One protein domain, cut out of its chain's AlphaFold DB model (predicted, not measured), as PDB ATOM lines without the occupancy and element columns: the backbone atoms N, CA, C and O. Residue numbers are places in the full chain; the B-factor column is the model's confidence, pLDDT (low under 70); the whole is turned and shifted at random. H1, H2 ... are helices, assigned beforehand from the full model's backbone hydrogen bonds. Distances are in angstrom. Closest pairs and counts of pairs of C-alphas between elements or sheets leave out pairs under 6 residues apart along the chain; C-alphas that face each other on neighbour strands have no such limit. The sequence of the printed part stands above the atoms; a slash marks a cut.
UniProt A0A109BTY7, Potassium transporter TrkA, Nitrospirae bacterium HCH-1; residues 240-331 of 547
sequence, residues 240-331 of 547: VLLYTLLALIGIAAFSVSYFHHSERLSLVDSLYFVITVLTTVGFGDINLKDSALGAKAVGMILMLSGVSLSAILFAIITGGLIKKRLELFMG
ATOM      1  N   VAL A 240    -115.773   6.603  91.856       81.75
ATOM      2  CA  VAL A 240    -114.826   7.720  91.839       81.75
ATOM      3  C   VAL A 240    -113.714   7.570  92.888       81.75
ATOM      4  O   VAL A 240    -112.555   7.613  92.505       81.75
ATOM      5  N   LEU A 241    -114.020   7.328  94.171       85.56
ATOM      6  CA  LEU A 241    -113.015   7.102  95.225       85.56
ATOM      7  C   LEU A 241    -112.105   5.914  94.885       85.56
ATOM      8  O   LEU A 241    -110.890   6.005  95.047       85.56
ATOM      9  N   LEU A 242    -112.686   4.815  94.389       86.50
ATOM     10  CA  LEU A 242    -111.920   3.637  93.983       86.50
ATOM     11  C   LEU A 242    -110.962   3.970  92.830       86.50
ATOM     12  O   LEU A 242    -109.779   3.660  92.921       86.50
ATOM     13  N   TYR A 243    -111.445   4.632  91.774       88.38
ATOM     14  CA  TYR A 243    -110.605   5.025  90.639       88.38
ATOM     15  C   TYR A 243    -109.549   6.069  91.023       88.38
ATOM     16  O   TYR A 243    -108.418   5.966  90.558       88.38
ATOM     17  N   THR A 244    -109.861   7.024  91.907       87.75
ATOM     18  CA  THR A 244    -108.883   7.991  92.432       87.75
ATOM     19  C   THR A 244    -107.790   7.290  93.243       87.75
ATOM     20  O   THR A 244    -106.614   7.589  93.051       87.75
ATOM     21  N   LEU A 245    -108.146   6.324  94.098       89.25
ATOM     22  CA  LEU A 245    -107.177   5.549  94.880       89.25
ATOM     23  C   LEU A 245    -106.298   4.670  93.976       89.25
ATOM     24  O   LEU A 245    -105.082   4.639  94.144       89.25
ATOM     25  N   LEU A 246    -106.898   3.996  92.990       91.88
ATOM     26  CA  LEU A 246    -106.168   3.187  92.010       91.88
ATOM     27  C   LEU A 246    -105.225   4.037  91.152       91.88
ATOM     28  O   LEU A 246    -104.093   3.626  90.920       91.88
ATOM     29  N   ALA A 247    -105.653   5.227  90.720       90.81
ATOM     30  CA  ALA A 247    -104.805   6.157  89.977       90.81
ATOM     31  C   ALA A 247    -103.626   6.650  90.827       90.81
ATOM     32  O   ALA A 247    -102.496   6.672  90.344       90.81
ATOM     33  N   LEU A 248    -103.864   6.981  92.101       90.62
ATOM     34  CA  LEU A 248    -102.816   7.406  93.030       90.62
ATOM     35  C   LEU A 248    -101.778   6.298  93.256       90.62
ATOM     36  O   LEU A 248    -100.580   6.547  93.142       90.62
ATOM     37  N   ILE A 249    -102.236   5.068  93.519       92.19
ATOM     38  CA  ILE A 249    -101.365   3.896  93.692       92.19
ATOM     39  C   ILE A 249    -100.603   3.595  92.397       92.19
ATOM     40  O   ILE A 249     -99.406   3.331  92.443       92.19
ATOM     41  N   GLY A 250    -101.273   3.662  91.243       94.00
ATOM     42  CA  GLY A 250    -100.667   3.410  89.938       94.00
ATOM     43  C   GLY A 250     -99.568   4.414  89.591       94.00
ATOM     44  O   GLY A 250     -98.477   4.010  89.193       94.00
ATOM     45  N   ILE A 251     -99.821   5.711  89.803       93.12
ATOM     46  CA  ILE A 251     -98.824   6.770  89.594       93.12
ATOM     47  C   ILE A 251     -97.655   6.596  90.560       93.12
ATOM     48  O   ILE A 251     -96.509   6.639  90.126       93.12
ATOM     49  N   ALA A 252     -97.921   6.331  91.842       92.38
ATOM     50  CA  ALA A 252     -96.864   6.104  92.820       92.38
ATOM     51  C   ALA A 252     -95.997   4.889  92.447       92.38
ATOM     52  O   ALA A 252     -94.776   5.001  92.413       92.38
ATOM     53  N   ALA A 253     -96.604   3.751  92.097       94.06
ATOM     54  CA  ALA A 253     -95.880   2.541  91.704       94.06
ATOM     55  C   ALA A 253     -95.047   2.748  90.428       94.06
ATOM     56  O   ALA A 253     -93.882   2.346  90.380       94.06
ATOM     57  N   PHE A 254     -95.614   3.418  89.417       94.81
ATOM     58  CA  PHE A 254     -94.891   3.781  88.200       94.81
ATOM     59  C   PHE A 254     -93.700   4.693  88.508       94.81
ATOM     60  O   PHE A 254     -92.587   4.413  88.070       94.81
ATOM     61  N   SER A 255     -93.906   5.749  89.298       93.31
ATOM     62  CA  SER A 255     -92.843   6.683  89.670       93.31
ATOM     63  C   SER A 255     -91.744   6.015  90.496       93.31
ATOM     64  O   SER A 255     -90.572   6.255  90.224       93.31
ATOM     65  N   VAL A 256     -92.088   5.129  91.438       94.88
ATOM     66  CA  VAL A 256     -91.098   4.356  92.211       94.88
ATOM     67  C   VAL A 256     -90.260   3.482  91.282       94.88
ATOM     68  O   VAL A 256     -89.035   3.503  91.366       94.88
ATOM     69  N   SER A 257     -90.898   2.769  90.350       93.94
ATOM     70  CA  SER A 257     -90.186   1.949  89.365       93.94
ATOM     71  C   SER A 257     -89.303   2.789  88.436       93.94
ATOM     72  O   SER A 257     -88.187   2.378  88.115       93.94
ATOM     73  N   TYR A 258     -89.785   3.956  88.001       94.19
ATOM     74  CA  TYR A 258     -89.054   4.857  87.116       94.19
ATOM     75  C   TYR A 258     -87.802   5.419  87.798       94.19
ATOM     76  O   TYR A 258     -86.713   5.314  87.239       94.19
ATOM     77  N   PHE A 259     -87.925   5.968  89.010       93.06
ATOM     78  CA  PHE A 259     -86.786   6.555  89.724       93.06
ATOM     79  C   PHE A 259     -85.789   5.497  90.219       93.06
ATOM     80  O   PHE A 259     -84.585   5.748  90.186       93.06
ATOM     81  N   HIS A 260     -86.251   4.288  90.558       93.88
ATOM     82  CA  HIS A 260     -85.361   3.164  90.857       93.88
ATOM     83  C   HIS A 260     -84.472   2.799  89.656       93.88
ATOM     84  O   HIS A 260     -83.271   2.592  89.813       93.88
ATOM     85  N   HIS A 261     -85.040   2.745  88.445       90.12
ATOM     86  CA  HIS A 261     -84.302   2.321  87.252       90.12
ATOM     87  C   HIS A 261     -83.505   3.458  86.587       90.12
ATOM     88  O   HIS A 261     -82.365   3.251  86.178       90.12
ATOM     89  N   SER A 262     -84.086   4.659  86.492       87.94
ATOM     90  CA  SER A 262     -83.483   5.829  85.833       87.94
ATOM     91  C   SER A 262     -82.417   6.501  86.696       87.94
ATOM     92  O   SER A 262     -81.335   6.804  86.207       87.94
ATOM     93  N   GLU A 263     -82.706   6.716  87.983       87.88
ATOM     94  CA  GLU A 263     -81.821   7.452  88.901       87.88
ATOM     95  C   GLU A 263     -81.016   6.514  89.818       87.88
ATOM     96  O   GLU A 263     -80.250   6.977  90.658       87.88
ATOM     97  N   ARG A 264     -81.163   5.187  89.659       86.56
ATOM     98  CA  ARG A 264     -80.471   4.141  90.445       86.56
ATOM     99  C   ARG A 264     -80.647   4.276  91.964       86.56
ATOM    100  O   ARG A 264     -79.805   3.808  92.731       86.56
ATOM    101  N   LEU A 265     -81.742   4.894  92.401       89.50
ATOM    102  CA  LEU A 265     -82.100   4.987  93.814       89.50
ATOM    103  C   LEU A 265     -82.425   3.596  94.367       89.50
ATOM    104  O   LEU A 265     -82.941   2.741  93.645       89.50
ATOM    105  N   SER A 266     -82.186   3.355  95.659       94.00
ATOM    106  CA  SER A 266     -82.685   2.129  96.293       94.00
ATOM    107  C   SER A 266     -84.222   2.092  96.239       94.00
ATOM    108  O   SER A 266     -84.876   3.124  96.064       94.00
ATOM    109  N   LEU A 267     -84.835   0.911  96.375       92.00
ATOM    110  CA  LEU A 267     -86.304   0.808  96.397       92.00
ATOM    111  C   LEU A 267     -86.915   1.634  97.540       92.00
ATOM    112  O   LEU A 267     -87.980   2.228  97.370       92.00
ATOM    113  N   VAL A 268     -86.221   1.696  98.679       93.69
ATOM    114  CA  VAL A 268     -86.645   2.469  99.850       93.69
ATOM    115  C   VAL A 268     -86.534   3.964  99.570       93.69
ATOM    116  O   VAL A 268     -87.504   4.684  99.791       93.69
ATOM    117  N   ASP A 269     -85.417   4.418  98.999       93.31
ATOM    118  CA  ASP A 269     -85.202   5.835  98.674       93.31
ATOM    119  C   ASP A 269     -86.139   6.315  97.559       93.31
ATOM    120  O   ASP A 269     -86.631   7.439  97.600       93.31
ATOM    121  N   SER A 270     -86.455   5.447  96.592       94.12
ATOM    122  CA  SER A 270     -87.419   5.735  95.521       94.12
ATOM    123  C   SER A 270     -88.835   5.895  96.073       94.12
ATOM    124  O   SER A 270     -89.546   6.826  95.700       94.12
ATOM    125  N   LEU A 271     -89.248   5.002  96.980       93.94
ATOM    126  CA  LEU A 271     -90.538   5.094  97.665       93.94
ATOM    127  C   LEU A 271     -90.608   6.344  98.546       93.94
ATOM    128  O   LEU A 271     -91.592   7.078  98.493       93.94
ATOM    129  N   TYR A 272     -89.550   6.603  99.311       94.19
ATOM    130  CA  TYR A 272     -89.421   7.784 100.154       94.19
ATOM    131  C   TYR A 272     -89.502   9.079  99.333       94.19
ATOM    132  O   TYR A 272     -90.313   9.952  99.644       94.19
ATOM    133  N   PHE A 273     -88.759   9.180  98.230       93.75
ATOM    134  CA  PHE A 273     -88.800  10.332  97.328       93.75
ATOM    135  C   PHE A 273     -90.185  10.534  96.700       93.75
ATOM    136  O   PHE A 273     -90.725  11.637  96.703       93.75
ATOM    137  N   VAL A 274     -90.819   9.467  96.206       93.69
ATOM    138  CA  VAL A 274     -92.158   9.571  95.610       93.69
ATOM    139  C   VAL A 274     -93.189  10.007  96.642       93.69
ATOM    140  O   VAL A 274     -93.996  10.878  96.337       93.69
ATOM    141  N   ILE A 275     -93.159   9.469  97.864       91.69
ATOM    142  CA  ILE A 275     -94.087   9.879  98.927       91.69
ATOM    143  C   ILE A 275     -93.866  11.345  99.309       91.69
ATOM    144  O   ILE A 275     -94.842  12.087  99.419       91.69
ATOM    145  N   THR A 276     -92.621  11.794  99.486       91.69
ATOM    146  CA  THR A 276     -92.325  13.184  99.886       91.69
ATOM    147  C   THR A 276     -92.729  14.195  98.814       91.69
ATOM    148  O   THR A 276     -93.206  15.280  99.150       91.69
ATOM    149  N   VAL A 277     -92.619  13.826  97.534       90.88
ATOM    150  CA  VAL A 277     -93.081  14.629  96.394       90.88
ATOM    151  C   VAL A 277     -94.609  14.597  96.266       90.88
ATOM    152  O   VAL A 277     -95.236  15.644  96.117       90.88
ATOM    153  N   LEU A 278     -95.227  13.417  96.371       89.50
ATOM    154  CA  LEU A 278     -96.676  13.217  96.238       89.50
ATOM    155  C   LEU A 278     -97.469  13.906  97.361       89.50
ATOM    156  O   LEU A 278     -98.541  14.451  97.115       89.50
ATOM    157  N   THR A 279     -96.927  13.897  98.583       88.19
ATOM    158  CA  THR A 279     -97.507  14.557  99.768       88.19
ATOM    159  C   THR A 279     -97.147  16.038  99.878       88.19
ATOM    160  O   THR A 279     -97.594  16.698 100.812       88.19
ATOM    161  N   THR A 280     -96.381  16.581  98.923       87.69
ATOM    162  CA  THR A 280     -95.946  17.991  98.858       87.69
ATOM    163  C   THR A 280     -95.023  18.452  99.994       87.69
ATOM    164  O   THR A 280     -94.804  19.648 100.153       87.69
ATOM    165  N   VAL A 281     -94.452  17.522 100.768       90.88
ATOM    166  CA  VAL A 281     -93.552  17.836 101.892       90.88
ATOM    167  C   VAL A 281     -92.190  18.328 101.403       90.88
ATOM    168  O   VAL A 281     -91.701  19.340 101.891       90.88
ATOM    169  N   GLY A 282     -91.585  17.616 100.443       83.69
ATOM    170  CA  GLY A 282     -90.349  18.029  99.772       83.69
ATOM    171  C   GLY A 282     -89.176  18.384 100.698       83.69
ATOM    172  O   GLY A 282     -88.699  19.514 100.655       83.69
ATOM    173  N   PHE A 283     -88.666  17.427 101.486       87.06
ATOM    174  CA  PHE A 283     -87.526  17.649 102.397       87.06
ATOM    175  C   PHE A 283     -86.232  18.119 101.702       87.06
ATOM    176  O   PHE A 283     -85.372  18.712 102.349       87.06
ATOM    177  N   GLY A 284     -86.099  17.892 100.389       83.75
ATOM    178  CA  GLY A 284     -84.987  18.386  99.565       83.75
ATOM    179  C   GLY A 284     -83.691  17.573  99.669       83.75
ATOM    180  O   GLY A 284     -82.717  17.884  98.985       83.75
ATOM    181  N   ASP A 285     -83.696  16.520 100.480       89.12
ATOM    182  CA  ASP A 285     -82.625  15.542 100.668       89.12
ATOM    183  C   ASP A 285     -82.392  14.658  99.431       89.12
ATOM    184  O   ASP A 285     -81.245  14.409  99.064       89.12
ATOM    185  N   ILE A 286     -83.460  14.264  98.732       89.38
ATOM    186  CA  ILE A 286     -83.409  13.684  97.383       89.38
ATOM    187  C   ILE A 286     -84.030  14.686  96.406       89.38
ATOM    188  O   ILE A 286     -85.151  15.155  96.608       89.38
ATOM    189  N   ASN A 287     -83.304  15.044  95.343       88.94
ATOM    190  CA  ASN A 287     -83.752  16.039  94.369       88.94
ATOM    191  C   ASN A 287     -83.314  15.703  92.935       88.94
ATOM    192  O   ASN A 287     -82.429  14.886  92.713       88.94
ATOM    193  N   LEU A 288     -83.947  16.363  91.961       87.69
ATOM    194  CA  LEU A 288     -83.737  16.137  90.525       87.69
ATOM    195  C   LEU A 288     -82.906  17.249  89.866       87.69
ATOM    196  O   LEU A 288     -83.036  17.481  88.663       87.69
ATOM    197  N   LYS A 289     -82.107  18.007  90.632       86.06
ATOM    198  CA  LYS A 289     -81.401  19.198  90.120       86.06
ATOM    199  C   LYS A 289     -80.438  18.843  88.986       86.06
ATOM    200  O   LYS A 289     -80.453  19.511  87.947       86.06
ATOM    201  N   ASP A 290     -79.701  17.752  89.161       86.12
ATOM    202  CA  ASP A 290     -78.672  17.286  88.227       86.12
ATOM    203  C   ASP A 290     -79.158  16.136  87.321       86.12
ATOM    204  O   ASP A 290     -78.412  15.647  86.475       86.12
ATOM    205  N   SER A 291     -80.429  15.736  87.441       88.94
ATOM    206  CA  SER A 291     -81.027  14.654  86.651       88.94
ATOM    207  C   SER A 291     -81.344  15.069  85.208       88.94
ATOM    208  O   SER A 291     -81.515  16.253  84.879       88.94
ATOM    209  N   ALA A 292     -81.481  14.064  84.336       89.88
ATOM    210  CA  ALA A 292     -81.836  14.245  82.931       89.88
ATOM    211  C   ALA A 292     -83.185  14.971  82.754       89.88
ATOM    212  O   ALA A 292     -84.085  14.882  83.594       89.88
ATOM    213  N   LEU A 293     -83.360  15.647  81.611       88.50
ATOM    214  CA  LEU A 293     -84.593  16.378  81.276       88.50
ATOM    215  C   LEU A 293     -85.857  15.508  81.415       88.50
ATOM    216  O   LEU A 293     -86.878  15.988  81.903       88.50
ATOM    217  N   GLY A 294     -85.773  14.221  81.054       86.75
ATOM    218  CA  GLY A 294     -86.875  13.265  81.203       86.75
ATOM    219  C   GLY A 294     -87.275  13.021  82.662       86.75
ATOM    220  O   GLY A 294     -88.459  13.047  82.984       86.75
ATOM    221  N   ALA A 295     -86.306  12.874  83.570       88.25
ATOM    222  CA  ALA A 295     -86.576  12.685  84.995       88.25
ATOM    223  C   ALA A 295     -87.199  13.934  85.633       88.25
ATOM    224  O   ALA A 295     -88.147  13.822  86.410       88.25
ATOM    225  N   LYS A 296     -86.748  15.130  85.230       90.31
ATOM    226  CA  LYS A 296     -87.367  16.406  85.626       90.31
ATOM    227  C   LYS A 296     -88.816  16.504  85.145       90.31
ATOM    228  O   LYS A 296     -89.683  16.901  85.918       90.31
ATOM    229  N   ALA A 297     -89.094  16.102  83.903       90.56
ATOM    230  CA  ALA A 297     -90.452  16.080  83.362       90.56
ATOM    231  C   ALA A 297     -91.371  15.120  84.136       90.56
ATOM    232  O   ALA A 297     -92.469  15.511  84.530       90.56
ATOM    233  N   VAL A 298     -90.906  13.900  84.429       90.00
ATOM    234  CA  VAL A 298     -91.652  12.926  85.247       90.00
ATOM    235  C   VAL A 298     -91.884  13.452  86.666       90.00
ATOM    236  O   VAL A 298     -92.994  13.338  87.180       90.00
ATOM    237  N   GLY A 299     -90.882  14.090  87.277       90.19
ATOM    238  CA  GLY A 299     -91.009  14.735  88.586       90.19
ATOM    239  C   GLY A 299     -92.055  15.854  88.606       90.19
ATOM    240  O   GLY A 299     -92.895  15.884  89.501       90.19
ATOM    241  N   MET A 300     -92.071  16.728  87.592       90.69
ATOM    242  CA  MET A 300     -93.088  17.784  87.459       90.69
ATOM    243  C   MET A 300     -94.500  17.205  87.301       90.69
ATOM    244  O   MET A 300     -95.437  17.674  87.949       90.69
ATOM    245  N   ILE A 301     -94.659  16.158  86.484       91.88
ATOM    246  CA  ILE A 301     -95.946  15.469  86.309       91.88
ATOM    247  C   ILE A 301     -96.394  14.824  87.624       91.88
ATOM    248  O   ILE A 301     -97.568  14.935  87.984       91.88
ATOM    249  N   LEU A 302     -95.480  14.191  88.364       91.44
ATOM    250  CA  LEU A 302     -95.764  13.587  89.665       91.44
ATOM    251  C   LEU A 302     -96.211  14.638  90.691       91.44
ATOM    252  O   LEU A 302     -97.206  14.416  91.375       91.44
ATOM    253  N   MET A 303     -95.535  15.788  90.761       90.81
ATOM    254  CA  MET A 303     -95.912  16.899  91.647       90.81
ATOM    255  C   MET A 303     -97.324  17.413  91.341       90.81
ATOM    256  O   MET A 303     -98.165  17.496  92.238       90.81
ATOM    257  N   LEU A 304     -97.616  17.703  90.067       92.38
ATOM    258  CA  LEU A 304     -98.934  18.190  89.643       92.38
ATOM    259  C   LEU A 304    -100.037  17.149  89.881       92.38
ATOM    260  O   LEU A 304    -101.130  17.489  90.346       92.38
ATOM    261  N   SER A 305     -99.746  15.877  89.604       90.69
ATOM    262  CA  SER A 305    -100.685  14.770  89.814       90.69
ATOM    263  C   SER A 305    -100.943  14.525  91.301       90.69
ATOM    264  O   SER A 305    -102.090  14.316  91.690       90.69
ATOM    265  N   GLY A 306     -99.905  14.600  92.138       88.50
ATOM    266  CA  GLY A 306     -99.990  14.408  93.586       88.50
ATOM    267  C   GLY A 306    -100.873  15.442  94.267       88.50
ATOM    268  O   GLY A 306    -101.799  15.071  94.991       88.50
ATOM    269  N   VAL A 307    -100.665  16.726  93.958       90.62
ATOM    270  CA  VAL A 307    -101.515  17.823  94.453       90.62
ATOM    271  C   VAL A 307    -102.967  17.624  94.009       90.62
ATOM    272  O   VAL A 307    -103.883  17.674  94.832       90.62
ATOM    273  N   SER A 308    -103.186  17.348  92.719       90.19
ATOM    274  CA  SER A 308    -104.531  17.234  92.140       90.19
ATOM    275  C   SER A 308    -105.316  16.051  92.714       90.19
ATOM    276  O   SER A 308    -106.462  16.207  93.135       90.19
ATOM    277  N   LEU A 309    -104.703  14.866  92.780       87.88
ATOM    278  CA  LEU A 309    -105.351  13.659  93.300       87.88
ATOM    279  C   LEU A 309    -105.590  13.740  94.810       87.88
ATOM    280  O   LEU A 309    -106.647  13.312  95.273       87.88
ATOM    281  N   SER A 310    -104.663  14.334  95.569       85.38
ATOM    282  CA  SER A 310    -104.839  14.551  97.010       85.38
ATOM    283  C   SER A 310    -105.990  15.520  97.299       85.38
ATOM    284  O   SER A 310    -106.803  15.255  98.186       85.38
ATOM    285  N   ALA A 311    -106.124  16.597  96.516       89.06
ATOM    286  CA  ALA A 311    -107.245  17.532  96.627       89.06
ATOM    287  C   ALA A 311    -108.595  16.862  96.319       89.06
ATOM    288  O   ALA A 311    -109.561  17.048  97.061       89.06
ATOM    289  N   ILE A 312    -108.661  16.030  95.270       88.00
ATOM    290  CA  ILE A 312    -109.862  15.248  94.932       88.00
ATOM    291  C   ILE A 312    -110.208  14.275  96.066       88.00
ATOM    292  O   ILE A 312    -111.365  14.203  96.480       88.00
ATOM    293  N   LEU A 313    -109.220  13.562  96.612       85.56
ATOM    294  CA  LEU A 313    -109.425  12.631  97.723       85.56
ATOM    295  C   LEU A 313    -109.972  13.352  98.966       85.56
ATOM    296  O   LEU A 313    -110.960  12.906  99.552       85.56
ATOM    297  N   PHE A 314    -109.389  14.499  99.329       86.06
ATOM    298  CA  PHE A 314    -109.863  15.326 100.440       86.06
ATOM    299  C   PHE A 314    -111.293  15.841 100.213       86.06
ATOM    300  O   PHE A 314    -112.121  15.801 101.129       86.06
ATOM    301  N   ALA A 315    -111.616  16.274  98.989       86.19
ATOM    302  CA  ALA A 315    -112.953  16.729  98.616       86.19
ATOM    303  C   ALA A 315    -113.997  15.604  98.709       86.19
ATOM    304  O   ALA A 315    -115.086  15.830  99.237       86.19
ATOM    305  N   ILE A 316    -113.666  14.385  98.265       83.75
ATOM    306  CA  ILE A 316    -114.560  13.222  98.369       83.75
ATOM    307  C   ILE A 316    -114.795  12.850  99.838       83.75
ATOM    308  O   ILE A 316    -115.944  12.665 100.241       83.75
ATOM    309  N   ILE A 317    -113.740  12.783 100.658       82.00
ATOM    310  CA  ILE A 317    -113.854  12.455 102.091       82.00
ATOM    311  C   ILE A 317    -114.718  13.498 102.810       82.00
ATOM    312  O   ILE A 317    -115.662  13.146 103.524       82.00
ATOM    313  N   THR A 318    -114.430  14.780 102.587       82.12
ATOM    314  CA  THR A 318    -115.173  15.892 103.191       82.12
ATOM    315  C   THR A 318    -116.627  15.899 102.721       82.12
ATOM    316  O   THR A 318    -117.541  15.979 103.542       82.12
ATOM    317  N   GLY A 319    -116.867  15.728 101.419       80.06
ATOM    318  CA  GLY A 319    -118.205  15.620 100.842       80.06
ATOM    319  C   GLY A 319    -118.998  14.436 101.403       80.06
ATOM    320  O   GLY A 319    -120.173  14.587 101.732       80.06
ATOM    321  N   GLY A 320    -118.354  13.282 101.600       74.19
ATOM    322  CA  GLY A 320    -118.952  12.101 102.225       74.19
ATOM    323  C   GLY A 320    -119.325  12.327 103.693       74.19
ATOM    324  O   GLY A 320    -120.425  11.962 104.118       74.19
ATOM    325  N   LEU A 321    -118.453  12.985 104.462       73.62
ATOM    326  CA  LEU A 321    -118.711  13.330 105.862       73.62
ATOM    327  C   LEU A 321    -119.860  14.340 105.994       73.62
ATOM    328  O   LEU A 321    -120.759  14.148 106.819       73.62
ATOM    329  N   ILE A 322    -119.873  15.373 105.146       74.62
ATOM    330  CA  ILE A 322    -120.945  16.373 105.086       74.62
ATOM    331  C   ILE A 322    -122.258  15.711 104.685       74.62
ATOM    332  O   ILE A 322    -123.256  15.916 105.366       74.62
ATOM    333  N   LYS A 323    -122.271  14.872 103.643       66.31
ATOM    334  CA  LYS A 323    -123.469  14.153 103.188       66.31
ATOM    335  C   LYS A 323    -124.038  13.254 104.280       66.31
ATOM    336  O   LYS A 323    -125.238  13.290 104.516       66.31
ATOM    337  N   LYS A 324    -123.194  12.505 104.995       61.91
ATOM    338  CA  LYS A 324    -123.626  11.667 106.124       61.91
ATOM    339  C   LYS A 324    -124.205  12.510 107.261       61.91
ATOM    340  O   LYS A 324    -125.215  12.135 107.847       61.91
ATOM    341  N   ARG A 325    -123.604  13.670 107.547       63.75
ATOM    342  CA  ARG A 325    -124.129  14.630 108.525       63.75
ATOM    343  C   ARG A 325    -125.479  15.191 108.063       63.75
ATOM    344  O   ARG A 325    -126.428  15.170 108.835       63.75
ATOM    345  N   LEU A 326    -125.599  15.582 106.795       58.94
ATOM    346  CA  LEU A 326    -126.833  16.078 106.187       58.94
ATOM    347  C   LEU A 326    -127.943  15.021 106.181       58.94
ATOM    348  O   LEU A 326    -129.079  15.340 106.489       58.94
ATOM    349  N   GLU A 327    -127.635  13.761 105.878       59.94
ATOM    350  CA  GLU A 327    -128.603  12.654 105.892       59.94
ATOM    351  C   GLU A 327    -129.115  12.355 107.308       59.94
ATOM    352  O   GLU A 327    -130.290  12.023 107.486       59.94
ATOM    353  N   LEU A 328    -128.258  12.512 108.323       56.44
ATOM    354  CA  LEU A 328    -128.647  12.427 109.733       56.44
ATOM    355  C   LEU A 328    -129.498  13.629 110.175       56.44
ATOM    356  O   LEU A 328    -130.368  13.468 111.033       56.44
ATOM    357  N   PHE A 329    -129.275  14.808 109.587       55.59
ATOM    358  CA  PHE A 329    -130.060  16.014 109.855       55.59
ATOM    359  C   PHE A 329    -131.395  16.048 109.104       55.59
ATOM    360  O   PHE A 329    -132.390  16.451 109.687       55.59
ATOM    361  N   MET A 330    -131.454  15.602 107.849       56.62
ATOM    362  CA  MET A 330    -132.647  15.747 107.007       56.62
ATOM    363  C   MET A 330    -133.705  14.665 107.223       56.62
ATOM    364  O   MET A 330    -134.832  14.857 106.781       56.62
ATOM    365  N   GLY A 331    -133.372  13.568 107.914       56.62
ATOM    366  CA  GLY A 331    -134.306  12.467 108.140       56.62
ATOM    367  C   GLY A 331    -134.622  11.729 106.831       56.62
ATOM    368  O   GLY A 331    -135.390  12.176 105.997       56.62
TER     369      GLY A 331
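This is residues 240 to 331 of the 547 residues of the protein "Potassium transporter TrkA" of Nitrospirae bacterium HCH-1 (UniProt A0A109BTY7). One very long helix, H3, makes the length of the model; H1 lies side by side with part of it, running the opposite way, and the short helix H2 crosses slantwise from H1 to H3. The loop of residues 279 to 292 leads from H2 back to the beginning of H3, and at the other end residues 318 to 331, of which 318 to 330 belong to H3, stand free and stick out as an arm. The printed part has 92 residues with three named helices, H1, H2 and H3 in chain order, and no named strand: all helix. It is loose, with a radius of gyration of the C-alphas of 16.7 A, and spans 59 by 22 by 21 A.

H3, residues 293 to 330, touches H1, residues 240 to 262, at a shallow tilt of 21 degrees, opposite ways; their closest C-alphas, of Leu 309 and Thr 244, are 6.7 A apart. H2, residues 267 to 278, touches H3 with residues 277 to 278 alone, at a steep tilt of 61 degrees, the same way; the closest C-alphas, of Leu 278 and Gly 306, are 4.4 A apart. H1 touches H2 with residues 252 to 260 alone, at a steep tilt of 50 degrees, opposite ways; the closest C-alphas, of Val 256 and Ser 270, are 5.1 A apart. In H1, H2 and H3 every O i to N i+4 pair is within hydrogen-bond range.

H3 measures 54.5 A, from C-alpha 293 at (-84.593, 16.378, 81.276) to C-alpha 330 at (-132.647, 15.747, 107.007). H1 measures 32.0 A and begins with C-alpha 240 at (-114.826, 7.720, 91.839). H2 measures 16.2 A.

The C-alphas farthest apart, of Asp 290 and Gly 331, are 59.3 A apart. Without residues 318 to 331 the body spans 37 by 21 by 19 A. The link from H1 to H2 is tight; that from H2 to H3 is long, with 14 residues. The printed part has no cut. Its mean pLDDT is 86.2, and residues 323 to 331 are under 70.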